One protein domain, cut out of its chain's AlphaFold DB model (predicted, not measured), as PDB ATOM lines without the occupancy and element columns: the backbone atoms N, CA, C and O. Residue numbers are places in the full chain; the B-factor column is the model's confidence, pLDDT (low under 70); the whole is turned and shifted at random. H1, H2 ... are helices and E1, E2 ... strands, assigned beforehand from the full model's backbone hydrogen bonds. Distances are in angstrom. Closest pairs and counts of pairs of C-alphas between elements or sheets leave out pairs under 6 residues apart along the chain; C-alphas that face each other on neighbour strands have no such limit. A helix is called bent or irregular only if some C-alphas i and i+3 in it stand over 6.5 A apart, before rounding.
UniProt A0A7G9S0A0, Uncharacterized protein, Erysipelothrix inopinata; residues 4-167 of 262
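This is residues 4 to 167 of the 262 residues of an uncharacterized protein of Erysipelothrix inopinata (UniProt A0A7G9S0A0). A strongly twisted five-stranded sheet makes the middle, with H2 and H8 over one face and H1 and H6 over the other; H9, on the same face as H8, and H7, on the same face as H6, lie beside the strands, and H3 packs on H2 and H8. The stretch with H4 and H5 reaches far past one end of the sheet. The 164 printed residues run H1 E1 H2 H3 E2 H4 H5 E3 E4 H6 H7 E5 H8 H9; the mixed sheet has the order E1 E2 E3 E4 E5, and the class is mixed, helices and strands. The whole is compact, with a radius of gyration of the C-alphas of 15.8 A and spans of 44 by 40 by 27 A.

Find C-alpha 4 at (-25.880, -26.538, 5.210), where H1 runs to residue 8. Then come E1, 22 to 24; H2, 25 to 31; H3, 33 to 45, 17.6 A and irregular, with C-alphas 34 and 37 8.3 A apart; and E2, 50 to 56, 17.1 A. H4, 61 to 65, and H5, 72 to 75, precede E3, 83 to 91, 23.4 A, which bends by 52 degrees at residue 86. Go on to E4, 96 to 102, 20.1 A; H6, 106 to 116, 15.2 A; H7, 124 to 129, irregular, with C-alphas 125 and 128 8.2 A apart; E5, 130 to 134; H8, 138 to 150, 18.9 A; and H9, 155 to 166, 17.2 A, ending at C-alpha 166 (-10.428, -25.120, -18.983).

Look first at antiparallel E1 and E2, with N 51 and O 23 at 2.9 A, then antiparallel E2 and E3, N 87 and O 52 at 2.8 A. E3 and E4 form a hairpin, N 99 and O 88 at 2.8 A. E4 and E5 are parallel, N 100 and O 131 at 2.8 A; E4, H6 H7, E5 is a strand-helix-strand unit, helices between parallel neighbour strands, with a right-handed crossover. Three layers, helices on both faces, have H2 and H8 on one face and H6 on the other. H8 runs along E4 at 4 degrees on the local plane, height over the sheet 9.6 A. H3 touches H8, closest C-alphas Ile 42 and Ser 142 at 6.1 A, and forms a helical hairpin with H2, closest C-alphas Leu 25 and Gln 43 at 6.3 A. H9 touches H7 with residues 155 to 156 alone, closest C-alphas Arg 129 and Ile 155 at 6.1 A. H4 and H5 are not on the sheet. Each O i to N i+4 pair is within hydrogen-bond range in H1, H2, H4 and H6, against 5 of 9 in H3, 7 of 9 in H8, 7 of 8 in H9 and 0 of 2 in H7, where 1 of 3 O i to N i+3 pairs is; H5 is too short for such a pair.

The C-alphas farthest apart, Gln 44 and Asn 66, are 46.3 A apart. The printed part has no cut, and H1 to E1 is the long link. Mean pLDDT of the printed part is 86.2; residues 11 to 19, 36, 65 to 66, 93 to 94 and 151 are under 70.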
ATOM      1  N   TYR A   4     -26.055 -25.269   4.499       92.88
ATOM      2  CA  TYR A   4     -25.880 -26.538   5.210       92.88
ATOM      3  C   TYR A   4     -27.218 -27.098   5.696       92.88
ATOM      4  O   TYR A   4     -27.510 -28.261   5.456       92.88
ATOM      5  N   ASP A   5     -28.044 -26.259   6.327       91.06
ATOM      6  CA  ASP A   5     -29.335 -26.683   6.873       91.06
ATOM      7  C   ASP A   5     -30.274 -27.137   5.742       91.06
ATOM      8  O   ASP A   5     -30.885 -28.190   5.841       91.06
ATOM      9  N   VAL A   6     -30.296 -26.411   4.615       91.19
ATOM     10  CA  VAL A   6     -31.092 -26.769   3.421       91.19
ATOM     11  C   VAL A   6     -30.726 -28.145   2.870       91.19
ATOM     12  O   VAL A   6     -31.609 -28.907   2.493       91.19
ATOM     13  N   LEU A   7     -29.429 -28.444   2.772       92.69
ATOM     14  CA  LEU A   7     -28.950 -29.732   2.266       92.69
ATOM     15  C   LEU A   7     -29.137 -30.849   3.295       92.69
ATOM     16  O   LEU A   7     -29.437 -31.981   2.926       92.69
ATOM     17  N   ASN A   8     -28.993 -30.535   4.581       90.38
ATOM     18  CA  ASN A   8     -29.161 -31.493   5.665       90.38
ATOM     19  C   ASN A   8     -30.630 -31.894   5.879       90.38
ATOM     20  O   ASN A   8     -30.902 -33.048   6.181       90.38
ATOM     21  N   GLU A   9     -31.566 -30.961   5.693       87.25
ATOM     22  CA  GLU A   9     -33.016 -31.199   5.762       87.25
ATOM     23  C   GLU A   9     -33.571 -31.912   4.521       87.25
ATOM     24  O   GLU A   9     -34.763 -32.215   4.470       87.25
ATOM     25  N   PHE A  10     -32.741 -32.180   3.506       83.56
ATOM     26  CA  PHE A  10     -33.162 -32.980   2.364       83.56
ATOM     27  C   PHE A  10     -33.387 -34.432   2.805       83.56
ATOM     28  O   PHE A  10     -32.476 -35.264   2.793       83.56
ATOM     29  N   GLU A  11     -34.621 -34.725   3.195       67.62
ATOM     30  CA  GLU A  11     -35.131 -36.070   3.401       67.62
ATOM     31  C   GLU A  11     -35.843 -36.520   2.129       67.62
ATOM     32  O   GLU A  11     -36.737 -35.848   1.605       67.62
ATOM     33  N   LYS A  12     -35.435 -37.674   1.605       62.72
ATOM     34  CA  LYS A  12     -36.156 -38.291   0.502       62.72
ATOM     35  C   LYS A  12     -37.478 -38.845   1.028       62.72
ATOM     36  O   LYS A  12     -37.489 -39.518   2.056       62.72
ATOM     37  N   ASN A  13     -38.575 -38.630   0.304       52.22
ATOM     38  CA  ASN A  13     -39.828 -39.311   0.618       52.22
ATOM     39  C   ASN A  13     -39.640 -40.833   0.476       52.22
ATOM     40  O   ASN A  13     -39.144 -41.309  -0.552       52.22
ATOM     41  N   GLU A  14     -40.066 -41.599   1.484       41.72
ATOM     42  CA  GLU A  14     -40.166 -43.057   1.384       41.72
ATOM     43  C   GLU A  14     -41.068 -43.420   0.186       41.72
ATOM     44  O   GLU A  14     -42.258 -43.106   0.174       41.72
ATOM     45  N   GLY A  15     -40.497 -44.041  -0.854       47.88
ATOM     46  CA  GLY A  15     -41.227 -44.478  -2.054       47.88
ATOM     47  C   GLY A  15     -40.647 -44.031  -3.401       47.88
ATOM     48  O   GLY A  15     -41.095 -44.508  -4.441       47.88
ATOM     49  N   GLU A  16     -39.642 -43.154  -3.426       51.41
ATOM     50  CA  GLU A  16     -38.991 -42.757  -4.680       51.41
ATOM     51  C   GLU A  16     -37.933 -43.786  -5.141       51.41
ATOM     52  O   GLU A  16     -36.994 -44.082  -4.404       51.41
ATOM     53  N   LEU A  17     -38.027 -44.229  -6.401       46.34
ATOM     54  CA  LEU A  17     -37.308 -45.334  -7.080       46.34
ATOM     55  C   LEU A  17     -35.755 -45.351  -7.075       46.34
ATOM     56  O   LEU A  17     -35.167 -46.237  -7.688       46.34
ATOM     57  N   TYR A  18     -35.070 -44.425  -6.397       56.09
ATOM     58  CA  TYR A  18     -33.611 -44.241  -6.510       56.09
ATOM     59  C   TYR A  18     -32.910 -44.170  -5.144       56.09
ATOM     60  O   TYR A  18     -33.344 -43.411  -4.284       56.09
ATOM     61  N   PRO A  19     -31.803 -44.880  -4.901       64.12
ATOM     62  CA  PRO A  19     -31.063 -44.713  -3.656       64.12
ATOM     63  C   PRO A  19     -30.358 -43.346  -3.653       64.12
ATOM     64  O   PRO A  19     -29.445 -43.092  -4.438       64.12
ATOM     65  N   CYS A  20     -30.815 -42.449  -2.782       81.50
ATOM     66  CA  CYS A  20     -30.121 -41.215  -2.433       81.50
ATOM     67  C   CYS A  20     -29.569 -41.401  -1.024       81.50
ATOM     68  O   CYS A  20     -30.314 -41.775  -0.116       81.50
ATOM     69  N   PHE A  21     -28.273 -41.172  -0.851       89.19
ATOM     70  CA  PHE A  21     -27.647 -41.138   0.459       89.19
ATOM     71  C   PHE A  21     -27.464 -39.678   0.863       89.19
ATOM     72  O   PHE A  21     -26.914 -38.907   0.081       89.19
ATOM     73  N   ASN A  22     -27.918 -39.308   2.061       93.31
ATOM     74  CA  ASN A  22     -27.668 -38.000   2.658       93.31
ATOM     75  C   ASN A  22     -27.166 -38.184   4.092       93.31
ATOM     76  O   ASN A  22     -27.948 -38.430   5.010       93.31
ATOM     77  N   GLY A  23     -25.857 -38.101   4.289       93.56
ATOM     78  CA  GLY A  23     -25.245 -38.464   5.562       93.56
ATOM     79  C   GLY A  23     -23.800 -38.019   5.660       93.56
ATOM     80  O   GLY A  23     -23.321 -37.247   4.828       93.56
ATOM     81  N   TYR A  24     -23.106 -38.501   6.687       95.06
ATOM     82  CA  TYR A  24     -21.670 -38.283   6.799       95.06
ATOM     83  C   TYR A  24     -20.928 -39.020   5.684       95.06
ATOM     84  O   TYR A  24     -21.314 -40.115   5.275       95.06
ATOM     85  N   LEU A  25     -19.853 -38.405   5.191       94.12
ATOM     86  CA  LEU A  25     -19.022 -38.996   4.144       94.12
ATOM     87  C   LEU A  25     -18.375 -40.311   4.607       94.12
ATOM     88  O   LEU A  25     -18.267 -41.242   3.818       94.12
ATOM     89  N   GLU A  26     -18.019 -40.414   5.890       94.50
ATOM     90  CA  GLU A  26     -17.502 -41.646   6.505       94.50
ATOM     91  C   GLU A  26     -18.479 -42.822   6.357       94.50
ATOM     92  O   GLU A  26     -18.093 -43.892   5.891       94.50
ATOM     93  N   ASP A  27     -19.756 -42.602   6.677       93.69
ATOM     94  CA  ASP A  27     -20.798 -43.623   6.561       93.69
ATOM     95  C   ASP A  27     -20.996 -44.055   5.098       93.69
ATOM     96  O   ASP A  27     -21.170 -45.239   4.807       93.69
ATOM     97  N   TYR A  28     -20.936 -43.104   4.159       92.75
ATOM     98  CA  TYR A  28     -21.030 -43.402   2.730       92.75
ATOM     99  C   TYR A  28     -19.867 -44.273   2.243       92.75
ATOM    100  O   TYR A  28     -20.099 -45.258   1.540       92.75
ATOM    101  N   LEU A  29     -18.635 -43.934   2.635       92.69
ATOM    102  CA  LEU A  29     -17.419 -44.666   2.265       92.69
ATOM    103  C   LEU A  29     -17.376 -46.064   2.888       92.69
ATOM    104  O   LEU A  29     -16.951 -47.014   2.234       92.69
ATOM    105  N   ALA A  30     -17.892 -46.223   4.109       91.06
ATOM    106  CA  ALA A  30     -18.035 -47.534   4.739       91.06
ATOM    107  C   ALA A  30     -18.983 -48.464   3.957       91.06
ATOM    108  O   ALA A  30     -18.774 -49.677   3.927       91.06
ATOM    109  N   LEU A  31     -20.014 -47.902   3.316       89.12
ATOM    110  CA  LEU A  31     -20.952 -48.638   2.463       89.12
ATOM    111  C   LEU A  31     -20.438 -48.830   1.025       89.12
ATOM    112  O   LEU A  31     -20.840 -49.791   0.373       89.12
ATOM    113  N   ASN A  32     -19.567 -47.940   0.537       87.69
ATOM    114  CA  ASN A  32     -19.076 -47.903  -0.845       87.69
ATOM    115  C   ASN A  32     -17.538 -47.771  -0.886       87.69
ATOM    116  O   ASN A  32     -17.017 -46.749  -1.340       87.69
ATOM    117  N   PRO A  33     -16.789 -48.791  -0.432       81.00
ATOM    118  CA  PRO A  33     -15.333 -48.705  -0.277       81.00
ATOM    119  C   PRO A  33     -14.562 -48.551  -1.601       81.00
ATOM    120  O   PRO A  33     -13.381 -48.221  -1.584       81.00
ATOM    121  N   GLU A  34     -15.201 -48.790  -2.750       81.44
ATOM    122  CA  GLU A  34     -14.564 -48.691  -4.072       81.44
ATOM    123  C   GLU A  34     -14.440 -47.243  -4.590       81.44
ATOM    124  O   GLU A  34     -13.632 -46.976  -5.475       81.44
ATOM    125  N   GLU A  35     -15.159 -46.282  -4.001       76.38
ATOM    126  CA  GLU A  35     -15.179 -44.859  -4.403       76.38
ATOM    127  C   GLU A  35     -13.999 -44.032  -3.814       76.38
ATOM    128  O   GLU A  35     -13.957 -42.804  -3.914       76.38
ATOM    129  N   GLY A  36     -13.047 -44.687  -3.136       65.31
ATOM    130  CA  GLY A  36     -12.284 -44.103  -2.022       65.31
ATOM    131  C   GLY A  36     -11.178 -43.078  -2.318       65.31
ATOM    132  O   GLY A  36     -10.916 -42.228  -1.477       65.31
ATOM    133  N   SER A  37     -10.518 -43.043  -3.481       75.94
ATOM    134  CA  SER A  37      -9.192 -42.379  -3.568       75.94
ATOM    135  C   SER A  37      -9.167 -40.883  -3.179       75.94
ATOM    136  O   SER A  37      -8.259 -40.434  -2.467       75.94
ATOM    137  N   VAL A  38     -10.146 -40.092  -3.630       84.00
ATOM    138  CA  VAL A  38     -10.243 -38.650  -3.340       84.00
ATOM    139  C   VAL A  38     -11.218 -38.359  -2.207       84.00
ATOM    140  O   VAL A  38     -10.958 -37.467  -1.396       84.00
ATOM    141  N   LEU A  39     -12.313 -39.111  -2.115       89.12
ATOM    142  CA  LEU A  39     -13.295 -38.944  -1.047       89.12
ATOM    143  C   LEU A  39     -12.710 -39.309   0.325       89.12
ATOM    144  O   LEU A  39     -12.976 -38.593   1.289       89.12
ATOM    145  N   ASP A  40     -11.826 -40.311   0.409       89.19
ATOM    146  CA  ASP A  40     -11.091 -40.640   1.638       89.19
ATOM    147  C   ASP A  40     -10.211 -39.469   2.088       89.19
ATOM    148  O   ASP A  40     -10.174 -39.124   3.269       89.19
ATOM    149  N   LYS A  41      -9.523 -38.801   1.149       88.94
ATOM    150  CA  LYS A  41      -8.704 -37.617   1.470       88.94
ATOM    151  C   LYS A  41      -9.569 -36.495   2.041       88.94
ATOM    152  O   LYS A  41      -9.162 -35.837   2.994       88.94
ATOM    153  N   ILE A  42     -10.757 -36.279   1.475       90.31
ATOM    154  CA  ILE A  42     -11.703 -35.272   1.969       90.31
ATOM    155  C   ILE A  42     -12.211 -35.644   3.361       90.31
ATOM    156  O   ILE A  42     -12.237 -34.780   4.232       90.31
ATOM    157  N   GLN A  43     -12.561 -36.912   3.594       91.81
ATOM    158  CA  GLN A  43     -13.008 -37.395   4.903       91.81
ATOM    159  C   GLN A  43     -11.925 -37.213   5.977       91.81
ATOM    160  O   GLN A  43     -12.230 -36.788   7.090       91.81
ATOM    161  N   GLN A  44     -10.656 -37.457   5.636       90.31
ATOM    162  CA  GLN A  44      -9.529 -37.246   6.550       90.31
ATOM    163  C   GLN A  44      -9.293 -35.762   6.857       90.31
ATOM    164  O   GLN A  44      -8.963 -35.411   7.991       90.31
ATOM    165  N   LEU A  45      -9.447 -34.891   5.853       89.19
ATOM    166  CA  LEU A  45      -9.322 -33.438   6.010       89.19
ATOM    167  C   LEU A  45     -10.480 -32.841   6.818       89.19
ATOM    168  O   LEU A  45     -10.276 -31.909   7.597       89.19
ATOM    169  N   ASP A  46     -11.687 -33.366   6.628       90.44
ATOM    170  CA  ASP A  46     -12.914 -32.885   7.246       90.44
ATOM    171  C   ASP A  46     -13.828 -34.053   7.657       90.44
ATOM    172  O   ASP A  46     -14.715 -34.459   6.899       90.44
ATOM    173  N   PRO A  47     -13.675 -34.556   8.897       91.06
ATOM    174  CA  PRO A  47     -14.512 -35.633   9.426       91.06
ATOM    175  C   PRO A  47     -15.994 -35.261   9.574       91.06
ATOM    176  O   PRO A  47     -16.817 -36.120   9.873       91.06
ATOM    177  N   GLN A  48     -16.348 -33.979   9.438       91.69
ATOM    178  CA  GLN A  48     -17.735 -33.507   9.493       91.69
ATOM    179  C   GLN A  48     -18.343 -33.311   8.099       91.69
ATOM    180  O   GLN A  48     -19.501 -32.893   8.002       91.69
ATOM    181  N   CYS A  49     -17.593 -33.635   7.040       93.25
ATOM    182  CA  CYS A  49     -18.080 -33.608   5.672       93.25
ATOM    183  C   CYS A  49     -19.299 -34.508   5.505       93.25
ATOM    184  O   CYS A  49     -19.329 -35.663   5.945       93.25
ATOM    185  N   ARG A  50     -20.318 -33.956   4.850       95.06
ATOM    186  CA  ARG A  50     -21.521 -34.675   4.457       95.06
ATOM    187  C   ARG A  50     -21.579 -34.804   2.948       95.06
ATOM    188  O   ARG A  50     -21.090 -33.948   2.210       95.06
ATOM    189  N   VAL A  51     -22.211 -35.877   2.501       94.44
ATOM    190  CA  VAL A  51     -22.405 -36.174   1.087       94.44
ATOM    191  C   VAL A  51     -23.873 -36.437   0.808       94.44
ATOM    192  O   VAL A  51     -24.534 -37.195   1.519       94.44
ATOM    193  N   LEU A  52     -24.368 -35.784  -0.239       94.19
ATOM    194  CA  LEU A  52     -25.660 -36.052  -0.848       94.19
ATOM    195  C   LEU A  52     -25.435 -36.673  -2.231       94.19
ATOM    196  O   LEU A  52     -24.858 -36.023  -3.105       94.19
ATOM    197  N   THR A  53     -25.872 -37.914  -2.433       92.31
ATOM    198  CA  THR A  53     -25.652 -38.657  -3.687       92.31
ATOM    199  C   THR A  53     -26.890 -38.687  -4.569       92.31
ATOM    200  O   THR A  53     -28.015 -38.673  -4.069       92.31
ATOM    201  N   ASN A  54     -26.702 -38.765  -5.890       89.69
ATOM    202  CA  ASN A  54     -27.793 -38.933  -6.860       89.69
ATOM    203  C   ASN A  54     -28.924 -37.893  -6.714       89.69
ATOM    204  O   ASN A  54     -30.098 -38.218  -6.911       89.69
ATOM    205  N   TYR A  55     -28.600 -36.649  -6.345       89.81
ATOM    206  CA  TYR A  55     -29.630 -35.634  -6.124       89.81
ATOM    207  C   TYR A  55     -30.336 -35.286  -7.449       89.81
ATOM    208  O   TYR A  55     -29.653 -34.926  -8.416       89.81
ATOM    209  N   PRO A  56     -31.681 -35.368  -7.515       88.06
ATOM    210  CA  PRO A  56     -32.427 -35.159  -8.747       88.06
ATOM    211  C   PRO A  56     -32.458 -33.683  -9.149       88.06
ATOM    212  O   PRO A  56     -32.809 -32.786  -8.376       88.06
ATOM    213  N   ILE A  57     -32.143 -33.414 -10.409       88.38
ATOM    214  CA  ILE A  57     -32.084 -32.067 -10.966       88.38
ATOM    215  C   ILE A  57     -33.423 -31.745 -11.619       88.38
ATOM    216  O   ILE A  57     -33.912 -32.439 -12.508       88.38
ATOM    217  N   THR A  58     -34.028 -30.641 -11.188       84.44
ATOM    218  CA  THR A  58     -35.283 -30.167 -11.773       84.44
ATOM    219  C   THR A  58     -35.003 -29.293 -12.987       84.44
ATOM    220  O   THR A  58     -34.258 -28.318 -12.912       84.44
ATOM    221  N   VAL A  59     -35.651 -29.595 -14.110       85.56
ATOM    222  CA  VAL A  59     -35.586 -28.760 -15.314       85.56
ATOM    223  C   VAL A  59     -36.592 -27.623 -15.205       85.56
ATOM    224  O   VAL A  59     -37.804 -27.852 -15.146       85.56
ATOM    225  N   ASN A  60     -36.118 -26.377 -15.270       84.44
ATOM    226  CA  ASN A  60     -37.009 -25.229 -15.383       84.44
ATOM    227  C   ASN A  60     -37.742 -25.222 -16.737       84.44
ATOM    228  O   ASN A  60     -37.239 -24.752 -17.767       84.44
ATOM    229  N   LYS A  61     -38.986 -25.713 -16.709       82.50
ATOM    230  CA  LYS A  61     -39.850 -25.833 -17.887       82.50
ATOM    231  C   LYS A  61     -40.133 -24.484 -18.554       82.50
ATOM    232  O   LYS A  61     -40.352 -24.434 -19.765       82.50
ATOM    233  N   ASN A  62     -40.096 -23.372 -17.819       81.19
ATOM    234  CA  ASN A  62     -40.339 -22.054 -18.402       81.19
ATOM    235  C   ASN A  62     -39.190 -21.621 -19.317       81.19
ATOM    236  O   ASN A  62     -39.448 -21.087 -20.394       81.19
ATOM    237  N   LEU A  63     -37.931 -21.897 -18.960       77.38
ATOM    238  CA  LEU A  63     -36.789 -21.544 -19.814       77.38
ATOM    239  C   LEU A  63     -36.802 -22.314 -21.139       77.38
ATOM    240  O   LEU A  63     -36.565 -21.743 -22.208       77.38
ATOM    241  N   VAL A  64     -37.124 -23.605 -21.085       74.19
ATOM    242  CA  VAL A  64     -37.211 -24.449 -22.282       74.19
ATOM    243  C   VAL A  64     -38.443 -24.075 -23.121       74.19
ATOM    244  O   VAL A  64     -38.350 -23.924 -24.342       74.19
ATOM    245  N   SER A  65     -39.594 -23.825 -22.486       61.03
ATOM    246  CA  SER A  65     -40.839 -23.446 -23.179       61.03
ATOM    247  C   SER A  65     -40.768 -22.060 -23.826       61.03
ATOM    248  O   SER A  65     -41.220 -21.892 -24.960       61.03
ATOM    249  N   ASN A  66     -40.092 -21.100 -23.186       68.31
ATOM    250  CA  ASN A  66     -39.830 -19.761 -23.731       68.31
ATOM    251  C   ASN A  66     -38.719 -19.743 -24.800       68.31
ATOM    252  O   ASN A  66     -38.276 -18.673 -25.230       68.31
ATOM    253  N   LYS A  67     -38.258 -20.920 -25.256       72.12
ATOM    254  CA  LYS A  67     -37.208 -21.088 -26.275       72.12
ATOM    255  C   LYS A  67     -35.911 -20.351 -25.917       72.12
ATOM    256  O   LYS A  67     -35.214 -19.867 -26.817       72.12
ATOM    257  N   ILE A  68     -35.618 -20.229 -24.622       74.31
ATOM    258  CA  ILE A  68     -34.330 -19.730 -24.133       74.31
ATOM    259  C   ILE A  68     -33.296 -20.828 -24.373       74.31
ATOM    260  O   ILE A  68     -32.336 -20.604 -25.101       74.31
ATOM    261  N   ILE A  69     -33.592 -22.042 -23.902       80.56
ATOM    262  CA  ILE A  69     -32.850 -23.263 -24.230       80.56
ATOM    263  C   ILE A  69     -33.719 -24.088 -25.183       80.56
ATOM    264  O   ILE A  69     -34.764 -24.614 -24.800       80.56
ATOM    265  N   ARG A  70     -33.339 -24.165 -26.462       82.06
ATOM    266  CA  ARG A  70     -34.126 -24.859 -27.497       82.06
ATOM    267  C   ARG A  70     -33.828 -26.357 -27.505       82.06
ATOM    268  O   ARG A  70     -33.127 -26.852 -28.389       82.06
ATOM    269  N   TYR A  71     -34.367 -27.071 -26.522       87.75
ATOM    270  CA  TYR A  71     -34.226 -28.522 -26.437       87.75
ATOM    271  C   TYR A  71     -35.399 -29.160 -25.684       87.75
ATOM    272  O   TYR A  71     -35.392 -29.258 -24.465       87.75
ATOM    273  N   LYS A  72     -36.458 -29.530 -26.417       88.75
ATOM    274  CA  LYS A  72     -37.702 -30.068 -25.835       88.75
ATOM    275  C   LYS A  72     -37.630 -31.554 -25.494       88.75
ATOM    276  O   LYS A  72     -38.477 -32.030 -24.746       88.75
ATOM    277  N   ASP A  73     -36.654 -32.267 -26.044       91.19
ATOM    278  CA  ASP A  73     -36.498 -33.705 -25.822       91.19
ATOM    279  C   ASP A  73     -36.187 -34.033 -24.359       91.19
ATOM    280  O   ASP A  73     -36.554 -35.104 -23.897       91.19
ATOM    281  N   ILE A  74     -35.674 -33.065 -23.595       92.62
ATOM    282  CA  ILE A  74     -35.505 -33.174 -22.142       92.62
ATOM    283  C   ILE A  74     -36.809 -33.485 -21.386       92.62
ATOM    284  O   ILE A  74     -36.771 -34.008 -20.284       92.62
ATOM    285  N   TYR A  75     -37.978 -33.181 -21.960       90.69
ATOM    286  CA  TYR A  75     -39.270 -33.517 -21.350       90.69
ATOM    287  C   TYR A  75     -39.730 -34.950 -21.613       90.69
ATOM    288  O   TYR A  75     -40.777 -35.345 -21.105       90.69
ATOM    289  N   LYS A  76     -39.015 -35.685 -22.468       91.56
ATOM    290  CA  LYS A  76     -39.345 -37.067 -22.826       91.56
ATOM    291  C   LYS A  76     -38.673 -38.078 -21.906       91.56
ATOM    292  O   LYS A  76     -39.067 -39.235 -21.937       91.56
ATOM    293  N   ILE A  77     -37.682 -37.643 -21.129       90.94
ATOM    294  CA  ILE A  77     -36.978 -38.499 -20.182       90.94
ATOM    295  C   ILE A  77     -37.577 -38.336 -18.780       90.94
ATOM    296  O   ILE A  77     -38.063 -37.246 -18.448       90.94
ATOM    297  N   PRO A  78     -37.544 -39.391 -17.957       87.69
ATOM    298  CA  PRO A  78     -37.919 -39.300 -16.555       87.69
ATOM    299  C   PRO A  78     -37.020 -38.301 -15.798       87.69
ATOM    300  O   PRO A  78     -35.837 -38.146 -16.107       87.69
ATOM    301  N   GLN A  79     -37.574 -37.575 -14.823       80.88
ATOM    302  CA  GLN A  79     -36.845 -36.504 -14.125       80.88
ATOM    303  C   GLN A  79     -35.673 -37.059 -13.308       80.88
ATOM    304  O   GLN A  79     -34.604 -36.464 -13.243       80.88
ATOM    305  N   GLU A  80     -35.882 -38.223 -12.717       80.50
ATOM    306  CA  GLU A  80     -34.899 -39.049 -12.025       80.50
ATOM    307  C   GLU A  80     -33.641 -39.400 -12.838       80.50
ATOM    308  O   GLU A  80     -32.599 -39.698 -12.255       80.50
ATOM    309  N   SER A  81     -33.708 -39.357 -14.172       86.19
ATOM    310  CA  SER A  81     -32.548 -39.592 -15.032       86.19
ATOM    311  C   SER A  81     -31.563 -38.423 -14.986       86.19
ATOM    312  O   SER A  81     -30.398 -38.578 -15.342       86.19
ATOM    313  N   LEU A  82     -32.011 -37.251 -14.528       89.69
ATOM    314  CA  LEU A  82     -31.176 -36.078 -14.323       89.69
ATOM    315  C   LEU A  82     -30.750 -36.018 -12.867       89.69
ATOM    316  O   LEU A  82     -31.520 -35.614 -11.998       89.69
ATOM    317  N   LYS A  83     -29.500 -36.381 -12.604       90.44
ATOM    318  CA  LYS A  83     -28.945 -36.382 -11.254       90.44
ATOM    319  C   LYS A  83     -27.519 -35.857 -11.236       90.44
ATOM    320  O   LYS A  83     -26.789 -35.986 -12.216       90.44
ATOM    321  N   VAL A  84     -27.142 -35.247 -10.120       92.38
ATOM    322  CA  VAL A  84     -25.736 -34.977  -9.801       92.38
ATOM    323  C   VAL A  84     -25.169 -36.174  -9.042       92.38
ATOM    324  O   VAL A  84     -25.873 -36.764  -8.219       92.38
ATOM    325  N   SER A  85     -23.912 -36.526  -9.311       91.69
ATOM    326  CA  SER A  85     -23.235 -37.649  -8.659       91.69
ATOM    327  C   SER A  85     -23.092 -37.394  -7.164       91.69
ATOM    328  O   SER A  85     -23.632 -38.152  -6.358       91.69
ATOM    329  N   TYR A  86     -22.468 -36.266  -6.807       92.88
ATOM    330  CA  TYR A  86     -22.220 -35.887  -5.419       92.88
ATOM    331  C   TYR A  86     -22.462 -34.399  -5.177       92.88
ATOM    332  O   TYR A  86     -22.083 -33.545  -5.979       92.88
ATOM    333  N   ILE A  87     -23.026 -34.078  -4.019       94.81
ATOM    334  CA  ILE A  87     -22.880 -32.769  -3.390       94.81
ATOM    335  C   ILE A  87     -22.141 -32.999  -2.079       94.81
ATOM    336  O   ILE A  87     -22.707 -33.556  -1.141       94.81
ATOM    337  N   LEU A  88     -20.881 -32.584  -2.028       94.44
ATOM    338  CA  LEU A  88     -20.110 -32.544  -0.790       94.44
ATOM    339  C   LEU A  88     -20.394 -31.221  -0.105       94.44
ATOM    340  O   LEU A  88     -20.306 -30.173  -0.747       94.44
ATOM    341  N   TYR A  89     -20.747 -31.244   1.171       94.06
ATOM    342  CA  TYR A  89     -21.080 -30.024   1.887       94.06
ATOM    343  C   TYR A  89     -20.665 -30.091   3.345       94.06
ATOM    344  O   TYR A  89     -20.776 -31.118   4.014       94.06
ATOM    345  N   SER A  90     -20.218 -28.939   3.831       91.44
ATOM    346  CA  SER A  90     -19.712 -28.787   5.185       91.44
ATOM    347  C   SER A  90     -20.048 -27.433   5.764       91.44
ATOM    348  O   SER A  90     -20.295 -26.445   5.062       91.44
ATOM    349  N   LYS A  91     -20.029 -27.394   7.091       87.19
ATOM    350  CA  LYS A  91     -20.153 -26.172   7.870       87.19
ATOM    351  C   LYS A  91     -18.798 -25.856   8.481       87.19
ATOM    352  O   LYS A  91     -18.361 -26.524   9.411       87.19
ATOM    353  N   THR A  92     -18.141 -24.818   7.974       72.00
ATOM    354  CA  THR A  92     -16.933 -24.288   8.618       72.00
ATOM    355  C   THR A  92     -17.321 -23.304   9.721       72.00
ATOM    356  O   THR A  92     -18.459 -22.832   9.792       72.00
ATOM    357  N   PHE A  93     -16.352 -22.915  10.553       64.69
ATOM    358  CA  PHE A  93     -16.532 -21.828  11.524       64.69
ATOM    359  C   PHE A  93     -16.920 -20.487  10.880       64.69
ATOM    360  O   PHE A  93     -17.507 -19.636  11.547       64.69
ATOM    361  N   TYR A  94     -16.577 -20.278   9.606       67.56
ATOM    362  CA  TYR A  94     -16.726 -18.987   8.931       67.56
ATOM    363  C   TYR A  94     -17.923 -18.933   7.982       67.56
ATOM    364  O   TYR A  94     -18.519 -17.871   7.807       67.56
ATOM    365  N   HIS A  95     -18.250 -20.055   7.347       76.62
ATOM    366  CA  HIS A  95     -19.318 -20.168   6.360       76.62
ATOM    367  C   HIS A  95     -19.663 -21.635   6.082       76.62
ATOM    368  O   HIS A  95     -18.871 -22.542   6.333       76.62
ATOM    369  N   ASP A  96     -20.846 -21.866   5.536       87.75
ATOM    370  CA  ASP A  96     -21.186 -23.120   4.880       87.75
ATOM    371  C   ASP A  96     -20.835 -23.054   3.392       87.75
ATOM    372  O   ASP A  96     -20.903 -21.998   2.751       87.75
ATOM    373  N   ALA A  97     -20.435 -24.197   2.851       90.00
ATOM    374  CA  ALA A  97     -20.046 -24.327   1.460       90.00
ATOM    375  C   ALA A  97     -20.397 -25.717   0.935       90.00
ATOM    376  O   ALA A  97     -20.479 -26.678   1.704       90.00
ATOM    377  N   ALA A  98     -20.588 -25.808  -0.379       93.19
ATOM    378  CA  ALA A  98     -20.783 -27.076  -1.060       93.19
ATOM    379  C   ALA A  98     -19.988 -27.152  -2.369       93.19
ATOM    380  O   ALA A  98     -19.781 -26.142  -3.047       93.19
ATOM    381  N   ILE A  99     -19.597 -28.365  -2.746       94.06
ATOM    382  CA  ILE A  99     -19.045 -28.705  -4.057       94.06
ATOM    383  C   ILE A  99     -20.006 -29.674  -4.740       94.06
ATOM    384  O   ILE A  99     -20.284 -30.756  -4.230       94.06
ATOM    385  N   VAL A 100     -20.507 -29.271  -5.904       95.31
ATOM    386  CA  VAL A 100     -21.315 -30.087  -6.814       95.31
ATOM    387  C   VAL A 100     -20.361 -30.827  -7.749       95.31
ATOM    388  O   VAL A 100     -19.641 -30.191  -8.518       95.31
ATOM    389  N   ILE A 101     -20.350 -32.154  -7.698       94.25
ATOM    390  CA  ILE A 101     -19.504 -33.002  -8.542       94.25
ATOM    391  C   ILE A 101     -20.404 -33.748  -9.515       94.25
ATOM    392  O   ILE A 101     -21.284 -34.512  -9.115       94.25
ATOM    393  N   TYR A 102     -20.174 -33.513 -10.799       94.38
ATOM    394  CA  TYR A 102     -20.911 -34.154 -11.874       94.38
ATOM    395  C   TYR A 102     -20.023 -35.153 -12.607       94.38
ATOM    396  O   TYR A 102     -18.904 -34.811 -12.997       94.38
ATOM    397  N   ASP A 103     -20.538 -36.361 -12.823       91.56
ATOM    398  CA  ASP A 103     -19.850 -37.364 -13.620       91.56
ATOM    399  C   ASP A 103     -20.044 -37.118 -15.119       91.56
ATOM    400  O   ASP A 103     -21.100 -37.365 -15.698       91.56
ATOM    401  N   GLY A 104     -19.029 -36.520 -15.733       91.62
ATOM    402  CA  GLY A 104     -19.056 -36.052 -17.113       91.62
ATOM    403  C   GLY A 104     -17.967 -35.019 -17.358       91.62
ATOM    404  O   GLY A 104     -17.068 -34.833 -16.545       91.62
ATOM    405  N   SER A 105     -18.002 -34.343 -18.496       94.44
ATOM    406  CA  SER A 105     -17.072 -33.256 -18.816       94.44
ATOM    407  C   SER A 105     -17.274 -32.027 -17.922       94.44
ATOM    408  O   SER A 105     -18.350 -31.789 -17.366       94.44
ATOM    409  N   TYR A 106     -16.252 -31.170 -17.854       95.56
ATOM    410  CA  TYR A 106     -16.343 -29.871 -17.178       95.56
ATOM    411  C   TYR A 106     -17.481 -28.989 -17.734       95.56
ATOM    412  O   TYR A 106     -18.163 -28.277 -16.990       95.56
ATOM    413  N   TYR A 107     -17.730 -29.058 -19.046       97.00
ATOM    414  CA  TYR A 107     -18.780 -28.291 -19.724       97.00
ATOM    415  C   TYR A 107     -20.185 -28.756 -19.316       97.00
ATOM    416  O   TYR A 107     -21.066 -27.926 -19.068       97.00
ATOM    417  N   GLU A 108     -20.385 -30.070 -19.185       96.81
ATOM    418  CA  GLU A 108     -21.627 -30.656 -18.671       96.81
ATOM    419  C   GLU A 108     -21.815 -30.335 -17.186       96.81
ATOM    420  O   GLU A 108     -22.890 -29.870 -16.803       96.81
ATOM    421  N   ALA A 109     -20.761 -30.475 -16.374       96.38
ATOM    422  CA  ALA A 109     -20.777 -30.133 -14.952       96.38
ATOM    423  C   ALA A 109     -21.223 -28.682 -14.719       96.38
ATOM    424  O   ALA A 109     -22.047 -28.393 -13.849       96.38
ATOM    425  N   LYS A 110     -20.756 -27.761 -15.565       96.75
ATOM    426  CA  LYS A 110     -21.170 -26.358 -15.525       96.75
ATOM    427  C   LYS A 110     -22.634 -26.146 -15.915       96.75
ATOM    428  O   LYS A 110     -23.333 -25.340 -15.298       96.75
ATOM    429  N   GLY A 111     -23.119 -26.867 -16.926       96.00
ATOM    430  CA  GLY A 111     -24.530 -26.859 -17.316       96.00
ATOM    431  C   GLY A 111     -25.451 -27.390 -16.216       96.00
ATOM    432  O   GLY A 111     -26.486 -26.782 -15.928       96.00
ATOM    433  N   CYS A 112     -25.030 -28.473 -15.562       95.69
ATOM    434  CA  CYS A 112     -25.653 -29.049 -14.374       95.69
ATOM    435  C   CYS A 112     -25.703 -28.026 -13.224       95.69
ATOM    436  O   CYS A 112     -26.784 -27.702 -12.725       95.69
ATOM    437  N   TYR A 113     -24.574 -27.389 -12.897       95.94
ATOM    438  CA  TYR A 113     -24.507 -26.312 -11.904       95.94
ATOM    439  C   TYR A 113     -25.482 -25.166 -12.206       95.94
ATOM    440  O   TYR A 113     -26.195 -24.697 -11.314       95.94
ATOM    441  N   TYR A 114     -25.576 -24.725 -13.463       95.25
ATOM    442  CA  TYR A 114     -26.543 -23.700 -13.856       95.25
ATOM    443  C   TYR A 114     -27.997 -24.157 -13.719       95.25
ATOM    444  O   TYR A 114     -28.867 -23.321 -13.486       95.25
ATOM    445  N   ALA A 115     -28.296 -25.449 -13.857       93.62
ATOM    446  CA  ALA A 115     -29.628 -25.978 -13.565       93.62
ATOM    447  C   ALA A 115     -29.930 -25.993 -12.061       93.62
ATOM    448  O   ALA A 115     -31.045 -25.685 -11.659       93.62
ATOM    449  N   MET A 116     -28.934 -26.265 -11.222       93.44
ATOM    450  CA  MET A 116     -29.118 -26.306  -9.769       93.44
ATOM    451  C   MET A 116     -29.146 -24.919  -9.113       93.44
ATOM    452  O   MET A 116     -29.710 -24.764  -8.030       93.44
ATOM    453  N   THR A 117     -28.550 -23.913  -9.759       93.38
ATOM    454  CA  THR A 117     -28.403 -22.544  -9.226       93.38
ATOM    455  C   THR A 117     -29.274 -21.499  -9.924       93.38
ATOM    456  O   THR A 117     -29.119 -20.297  -9.689       93.38
ATOM    457  N   GLU A 118     -30.202 -21.915 -10.785       90.62
ATOM    458  CA  GLU A 118     -31.164 -20.988 -11.374       90.62
ATOM    459  C   GLU A 118     -32.245 -20.543 -10.383       90.62
ATOM    460  O   GLU A 118     -32.420 -21.103  -9.298       90.62
ATOM    461  N   GLN A 119     -32.998 -19.508 -10.758       86.25
ATOM    462  CA  GLN A 119     -34.095 -19.020  -9.932       86.25
ATOM    463  C   GLN A 119     -35.138 -20.124  -9.707       86.25
ATOM    464  O   GLN A 119     -35.689 -20.672 -10.662       86.25
ATOM    465  N   GLY A 120     -35.429 -20.401  -8.435       85.69
ATOM    466  CA  GLY A 120     -36.380 -21.432  -8.014       85.69
ATOM    467  C   GLY A 120     -35.769 -22.822  -7.821       85.69
ATOM    468  O   GLY A 120     -36.458 -23.694  -7.304       85.69
ATOM    469  N   ALA A 121     -34.499 -23.033  -8.184       88.88
ATOM    470  CA  ALA A 121     -33.779 -24.262  -7.864       88.88
ATOM    471  C   ALA A 121     -33.189 -24.219  -6.441       88.88
ATOM    472  O   ALA A 121     -32.977 -23.140  -5.878       88.88
ATOM    473  N   LEU A 122     -32.888 -25.397  -5.880       88.94
ATOM    474  CA  LEU A 122     -32.423 -25.582  -4.498       88.94
ATOM    475  C   LEU A 122     -31.227 -24.687  -4.137       88.94
ATOM    476  O   LEU A 122     -31.213 -24.053  -3.082       88.94
ATOM    477  N   LEU A 123     -30.236 -24.607  -5.030       92.81
ATOM    478  CA  LEU A 123     -28.993 -23.870  -4.795       92.81
ATOM    479  C   LEU A 123     -29.037 -22.431  -5.328       92.81
ATOM    480  O   LEU A 123     -28.044 -21.711  -5.221       92.81
ATOM    481  N   GLY A 124     -30.173 -21.981  -5.870       92.25
ATOM    482  CA  GLY A 124     -30.340 -20.636  -6.429       92.25
ATOM    483  C   GLY A 124     -29.926 -19.510  -5.469       92.25
ATOM    484  O   GLY A 124     -29.093 -18.679  -5.839       92.25
ATOM    485  N   PRO A 125     -30.415 -19.494  -4.211       93.12
ATOM    486  CA  PRO A 125     -30.014 -18.498  -3.211       93.12
ATOM    487  C   PRO A 125     -28.547 -18.602  -2.763       93.12
ATOM    488  O   PRO A 125     -28.018 -17.663  -2.170       93.12
ATOM    489  N   TYR A 126     -27.888 -19.731  -3.033       93.00
ATOM    490  CA  TYR A 126     -26.584 -20.089  -2.474       93.00
ATOM    491  C   TYR A 126     -25.466 -20.109  -3.517       93.00
ATOM    492  O   TYR A 126     -24.377 -20.592  -3.232       93.00
ATOM    493  N   ARG A 127     -25.681 -19.539  -4.709       90.31
ATOM    494  CA  ARG A 127     -24.709 -19.549  -5.817       90.31
ATOM    495  C   ARG A 127     -23.295 -19.097  -5.420       90.31
ATOM    496  O   ARG A 127     -22.315 -19.613  -5.942       90.31
ATOM    497  N   SER A 128     -23.170 -18.143  -4.494       89.44
ATOM    498  CA  SER A 128     -21.876 -17.648  -3.994       89.44
ATOM    499  C   SER A 128     -21.173 -18.583  -3.002       89.44
ATOM    500  O   SER A 128     -20.076 -18.255  -2.560       89.44
ATOM    501  N   ARG A 129     -21.819 -19.688  -2.619       90.25
ATOM    502  CA  ARG A 129     -21.365 -20.685  -1.639       90.25
ATOM    503  C   ARG A 129     -21.217 -22.087  -2.242       90.25
ATOM    504  O   ARG A 129     -21.009 -23.046  -1.511       90.25
ATOM    505  N   VAL A 130     -21.347 -22.202  -3.563       92.69
ATOM    506  CA  VAL A 130     -21.317 -23.479  -4.276       92.69
ATOM    507  C   VAL A 130     -20.256 -23.438  -5.370       92.69
ATOM    508  O   VAL A 130     -20.303 -22.564  -6.240       92.69
ATOM    509  N   LEU A 131     -19.331 -24.393  -5.320       93.75
ATOM    510  CA  LEU A 131     -18.430 -24.742  -6.418       93.75
ATOM    511  C   LEU A 131     -19.032 -25.868  -7.256       93.75
ATOM    512  O   LEU A 131     -19.849 -26.644  -6.763       93.75
ATOM    513  N   PHE A 132     -18.593 -25.981  -8.505       94.75
ATOM    514  CA  PHE A 132     -18.847 -27.160  -9.322       94.75
ATOM    515  C   PHE A 132     -17.547 -27.709  -9.903       94.75
ATOM    516  O   PHE A 132     -16.630 -26.944 -10.220       94.75
ATOM    517  N   LEU A 133     -17.505 -29.030 -10.066       93.44
ATOM    518  CA  LEU A 133     -16.404 -29.771 -10.668       93.44
ATOM    519  C   LEU A 133     -16.919 -30.941 -11.504       93.44
ATOM    520  O   LEU A 133     -18.027 -31.444 -11.299       93.44
ATOM    521  N   SER A 134     -16.078 -31.372 -12.437       92.38
ATOM    522  CA  SER A 134     -16.194 -32.676 -13.078       92.38
ATOM    523  C   SER A 134     -15.563 -33.741 -12.179       92.38
ATOM    524  O   SER A 134     -14.543 -33.482 -11.536       92.38
ATOM    525  N   SER A 135     -16.135 -34.946 -12.166       86.00
ATOM    526  CA  SER A 135     -15.511 -36.137 -11.569       86.00
ATOM    527  C   SER A 135     -14.110 -36.413 -12.128       86.00
ATOM    528  O   SER A 135     -13.273 -36.960 -11.427       86.00
ATOM    529  N   LYS A 136     -13.829 -35.982 -13.366       83.44
ATOM    530  CA  LYS A 136     -12.561 -36.223 -14.070       83.44
ATOM    531  C   LYS A 136     -11.394 -35.376 -13.543       83.44
ATOM    532  O   LYS A 136     -10.254 -35.637 -13.916       83.44
ATOM    533  N   ASP A 137     -11.659 -34.390 -12.683       81.56
ATOM    534  CA  ASP A 137     -10.659 -33.477 -12.108       81.56
ATOM    535  C   ASP A 137     -10.292 -33.857 -10.652       81.56
ATOM    536  O   ASP A 137     -10.218 -33.004  -9.761       81.56
ATOM    537  N   GLU A 138     -10.055 -35.150 -10.399       74.69
ATOM    538  CA  GLU A 138      -9.798 -35.742  -9.073       74.69
ATOM    539  C   GLU A 138      -8.716 -35.019  -8.251       74.69
ATOM    540  O   GLU A 138      -8.944 -34.638  -7.096       74.69
ATOM    541  N   ASP A 139      -7.552 -34.761  -8.854       76.19
ATOM    542  CA  ASP A 139      -6.432 -34.080  -8.187       76.19
ATOM    543  C   ASP A 139      -6.806 -32.664  -7.728       76.19
ATOM    544  O   ASP A 139      -6.324 -32.164  -6.708       76.19
ATOM    545  N   THR A 140      -7.707 -32.016  -8.465       84.12
ATOM    546  CA  THR A 140      -8.142 -30.649  -8.186       84.12
ATOM    547  C   THR A 140      -9.174 -30.598  -7.061       84.12
ATOM    548  O   THR A 140      -9.204 -29.616  -6.314       84.12
ATOM    549  N   LEU A 141      -9.994 -31.640  -6.906       86.12
ATOM    550  CA  LEU A 141     -11.078 -31.678  -5.926       86.12
ATOM    551  C   LEU A 141     -10.559 -31.556  -4.487       86.12
ATOM    552  O   LEU A 141     -11.025 -30.684  -3.756       86.12
ATOM    553  N   SER A 142      -9.575 -32.368  -4.091       84.31
ATOM    554  CA  SER A 142      -9.038 -32.334  -2.718       84.31
ATOM    555  C   SER A 142      -8.400 -30.982  -2.368       84.31
ATOM    556  O   SER A 142      -8.719 -30.399  -1.331       84.31
ATOM    557  N   ALA A 143      -7.585 -30.429  -3.273       86.75
ATOM    558  CA  ALA A 143      -6.938 -29.132  -3.090       86.75
ATOM    559  C   ALA A 143      -7.954 -27.980  -3.010       86.75
ATOM    560  O   ALA A 143      -7.830 -27.078  -2.181       86.75
ATOM    561  N   LEU A 144      -8.987 -27.999  -3.858       88.06
ATOM    562  CA  LEU A 144     -10.064 -27.012  -3.790       88.06
ATOM    563  C   LEU A 144     -10.892 -27.148  -2.524       88.06
ATOM    564  O   LEU A 144     -11.273 -26.125  -1.961       88.06
ATOM    565  N   TYR A 145     -11.176 -28.377  -2.095       87.19
ATOM    566  CA  TYR A 145     -11.922 -28.632  -0.874       87.19
ATOM    567  C   TYR A 145     -11.169 -28.066   0.329       87.19
ATOM    568  O   TYR A 145     -11.734 -27.271   1.075       87.19
ATOM    569  N   GLU A 146      -9.873 -28.364   0.447       85.94
ATOM    570  CA  GLU A 146      -9.001 -27.809   1.483       85.94
ATOM    571  C   GLU A 146      -9.026 -26.271   1.478       85.94
ATOM    572  O   GLU A 146      -9.260 -25.637   2.507       85.94
ATOM    573  N   VAL A 147      -8.868 -25.640   0.310       85.94
ATOM    574  CA  VAL A 147      -8.914 -24.175   0.198       85.94
ATOM    575  C   VAL A 147     -10.299 -23.622   0.545       85.94
ATOM    576  O   VAL A 147     -10.385 -22.587   1.201       85.94
ATOM    577  N   MET A 148     -11.373 -24.283   0.128       85.50
ATOM    578  CA  MET A 148     -12.747 -23.869   0.402       85.50
ATOM    579  C   MET A 148     -13.055 -23.908   1.903       85.50
ATOM    580  O   MET A 148     -13.687 -22.984   2.413       85.50
ATOM    581  N   ILE A 149     -12.601 -24.946   2.612       78.81
ATOM    582  CA  ILE A 149     -12.895 -25.105   4.040       78.81
ATOM    583  C   ILE A 149     -11.938 -24.307   4.942       78.81
ATOM    584  O   ILE A 149     -12.367 -23.773   5.967       78.81
ATOM    585  N   LEU A 150     -10.651 -24.216   4.579       74.75
ATOM    586  CA  LEU A 150      -9.616 -23.609   5.424       74.75
ATOM    587  C   LEU A 150      -9.425 -22.117   5.147       74.75
ATOM    588  O   LEU A 150      -9.118 -21.353   6.067       74.75
ATOM    589  N   ASN A 151      -9.598 -21.678   3.897       69.69
ATOM    590  CA  ASN A 151      -9.288 -20.307   3.507       69.69
ATOM    591  C   ASN A 151     -10.537 -19.420   3.469       69.69
ATOM    592  O   ASN A 151     -11.643 -19.837   3.147       69.69
ATOM    593  N   ARG A 152     -10.346 -18.121   3.727       71.88
ATOM    594  CA  ARG A 152     -11.386 -17.088   3.544       71.88
ATOM    595  C   ARG A 152     -11.546 -16.660   2.080       71.88
ATOM    596  O   ARG A 152     -12.096 -15.592   1.807       71.88
ATOM    597  N   THR A 153     -11.012 -17.438   1.140       81.62
ATOM    598  CA  THR A 153     -11.062 -17.097  -0.279       81.62
ATOM    599  C   THR A 153     -12.506 -17.204  -0.761       81.62
ATOM    600  O   THR A 153     -13.121 -18.254  -0.598       81.62
ATOM    601  N   PRO A 154     -13.070 -16.154  -1.384       86.50
ATOM    602  CA  PRO A 154     -14.417 -16.238  -1.924       86.50
ATOM    603  C   PRO A 154     -14.525 -17.371  -2.949       86.50
ATOM    604  O   PRO A 154     -13.757 -17.410  -3.910       86.50
ATOM    605  N   ILE A 155     -15.525 -18.238  -2.795       88.62
ATOM    606  CA  ILE A 155     -15.795 -19.383  -3.685       88.62
ATOM    607  C   ILE A 155     -15.858 -18.980  -5.165       88.62
ATOM    608  O   ILE A 155     -15.328 -19.661  -6.034       88.62
ATOM    609  N   GLN A 156     -16.404 -17.803  -5.466       88.12
ATOM    610  CA  GLN A 156     -16.443 -17.264  -6.830       88.12
ATOM    611  C   GLN A 156     -15.046 -17.028  -7.424       88.12
ATOM    612  O   GLN A 156     -14.848 -17.169  -8.629       88.12
ATOM    613  N   SER A 157     -14.067 -16.644  -6.602       90.31
ATOM    614  CA  SER A 157     -12.677 -16.500  -7.043       90.31
ATOM    615  C   SER A 157     -12.058 -17.854  -7.364       90.31
ATOM    616  O   SER A 157     -11.417 -17.965  -8.406       90.31
ATOM    617  N   LEU A 158     -12.332 -18.873  -6.542       91.25
ATOM    618  CA  LEU A 158     -11.898 -20.248  -6.794       91.25
ATOM    619  C   LEU A 158     -12.506 -20.786  -8.098       91.25
ATOM    620  O   LEU A 158     -11.771 -21.257  -8.961       91.25
ATOM    621  N   GLN A 159     -13.815 -20.616  -8.316       92.62
ATOM    622  CA  GLN A 159     -14.453 -21.067  -9.560       92.62
ATOM    623  C   GLN A 159     -13.906 -20.341 -10.797       92.62
ATOM    624  O   GLN A 159     -13.753 -20.951 -11.852       92.62
ATOM    625  N   ARG A 160     -13.594 -19.040 -10.694       91.81
ATOM    626  CA  ARG A 160     -12.970 -18.291 -11.800       91.81
ATOM    627  C   ARG A 160     -11.577 -18.808 -12.130       91.81
ATOM    628  O   ARG A 160     -11.211 -18.831 -13.299       91.81
ATOM    629  N   GLU A 161     -10.800 -19.187 -11.122       91.94
ATOM    630  CA  GLU A 161      -9.496 -19.803 -11.344       91.94
ATOM    631  C   GLU A 161      -9.628 -21.143 -12.061       91.94
ATOM    632  O   GLU A 161      -8.916 -21.368 -13.034       91.94
ATOM    633  N   GLN A 162     -10.588 -21.971 -11.645       92.56
ATOM    634  CA  GLN A 162     -10.862 -23.241 -12.314       92.56
ATOM    635  C   GLN A 162     -11.326 -23.040 -13.752       92.56
ATOM    636  O   GLN A 162     -10.731 -23.601 -14.661       92.56
ATOM    637  N   ASN A 163     -12.278 -22.137 -13.997       94.31
ATOM    638  CA  ASN A 163     -12.714 -21.789 -15.352       94.31
ATOM    639  C   ASN A 163     -11.529 -21.453 -16.279       94.31
ATOM    640  O   ASN A 163     -11.457 -21.991 -17.379       94.31
ATOM    641  N   ARG A 164     -10.568 -20.643 -15.806       93.44
ATOM    642  CA  ARG A 164      -9.376 -20.255 -16.586       93.44
ATOM    643  C   ARG A 164      -8.447 -21.414 -16.948       93.44
ATOM    644  O   ARG A 164      -7.650 -21.258 -17.865       93.44
ATOM    645  N   LYS A 165      -8.512 -22.544 -16.237       92.81
ATOM    646  CA  LYS A 165      -7.753 -23.754 -16.588       92.81
ATOM    647  C   LYS A 165      -8.382 -24.512 -17.756       92.81
ATOM    648  O   LYS A 165      -7.661 -25.187 -18.478       92.81
ATOM    649  N   HIS A 166      -9.699 -24.395 -17.940       93.31
ATOM    650  CA  HIS A 166     -10.428 -25.120 -18.983       93.31
ATOM    651  C   HIS A 166     -10.654 -24.291 -20.253       93.31
ATOM    652  O   HIS A 166     -10.792 -24.872 -21.325       93.31
ATOM    653  N   TYR A 167     -10.729 -22.962 -20.148       95.56
ATOM    654  CA  TYR A 167     -10.925 -22.067 -21.292       95.56
ATOM    655  C   TYR A 167     -10.505 -20.624 -20.956       95.56
ATOM    656  O   TYR A 167     -10.656 -20.153 -19.826       95.56
TER     657      TYR A 167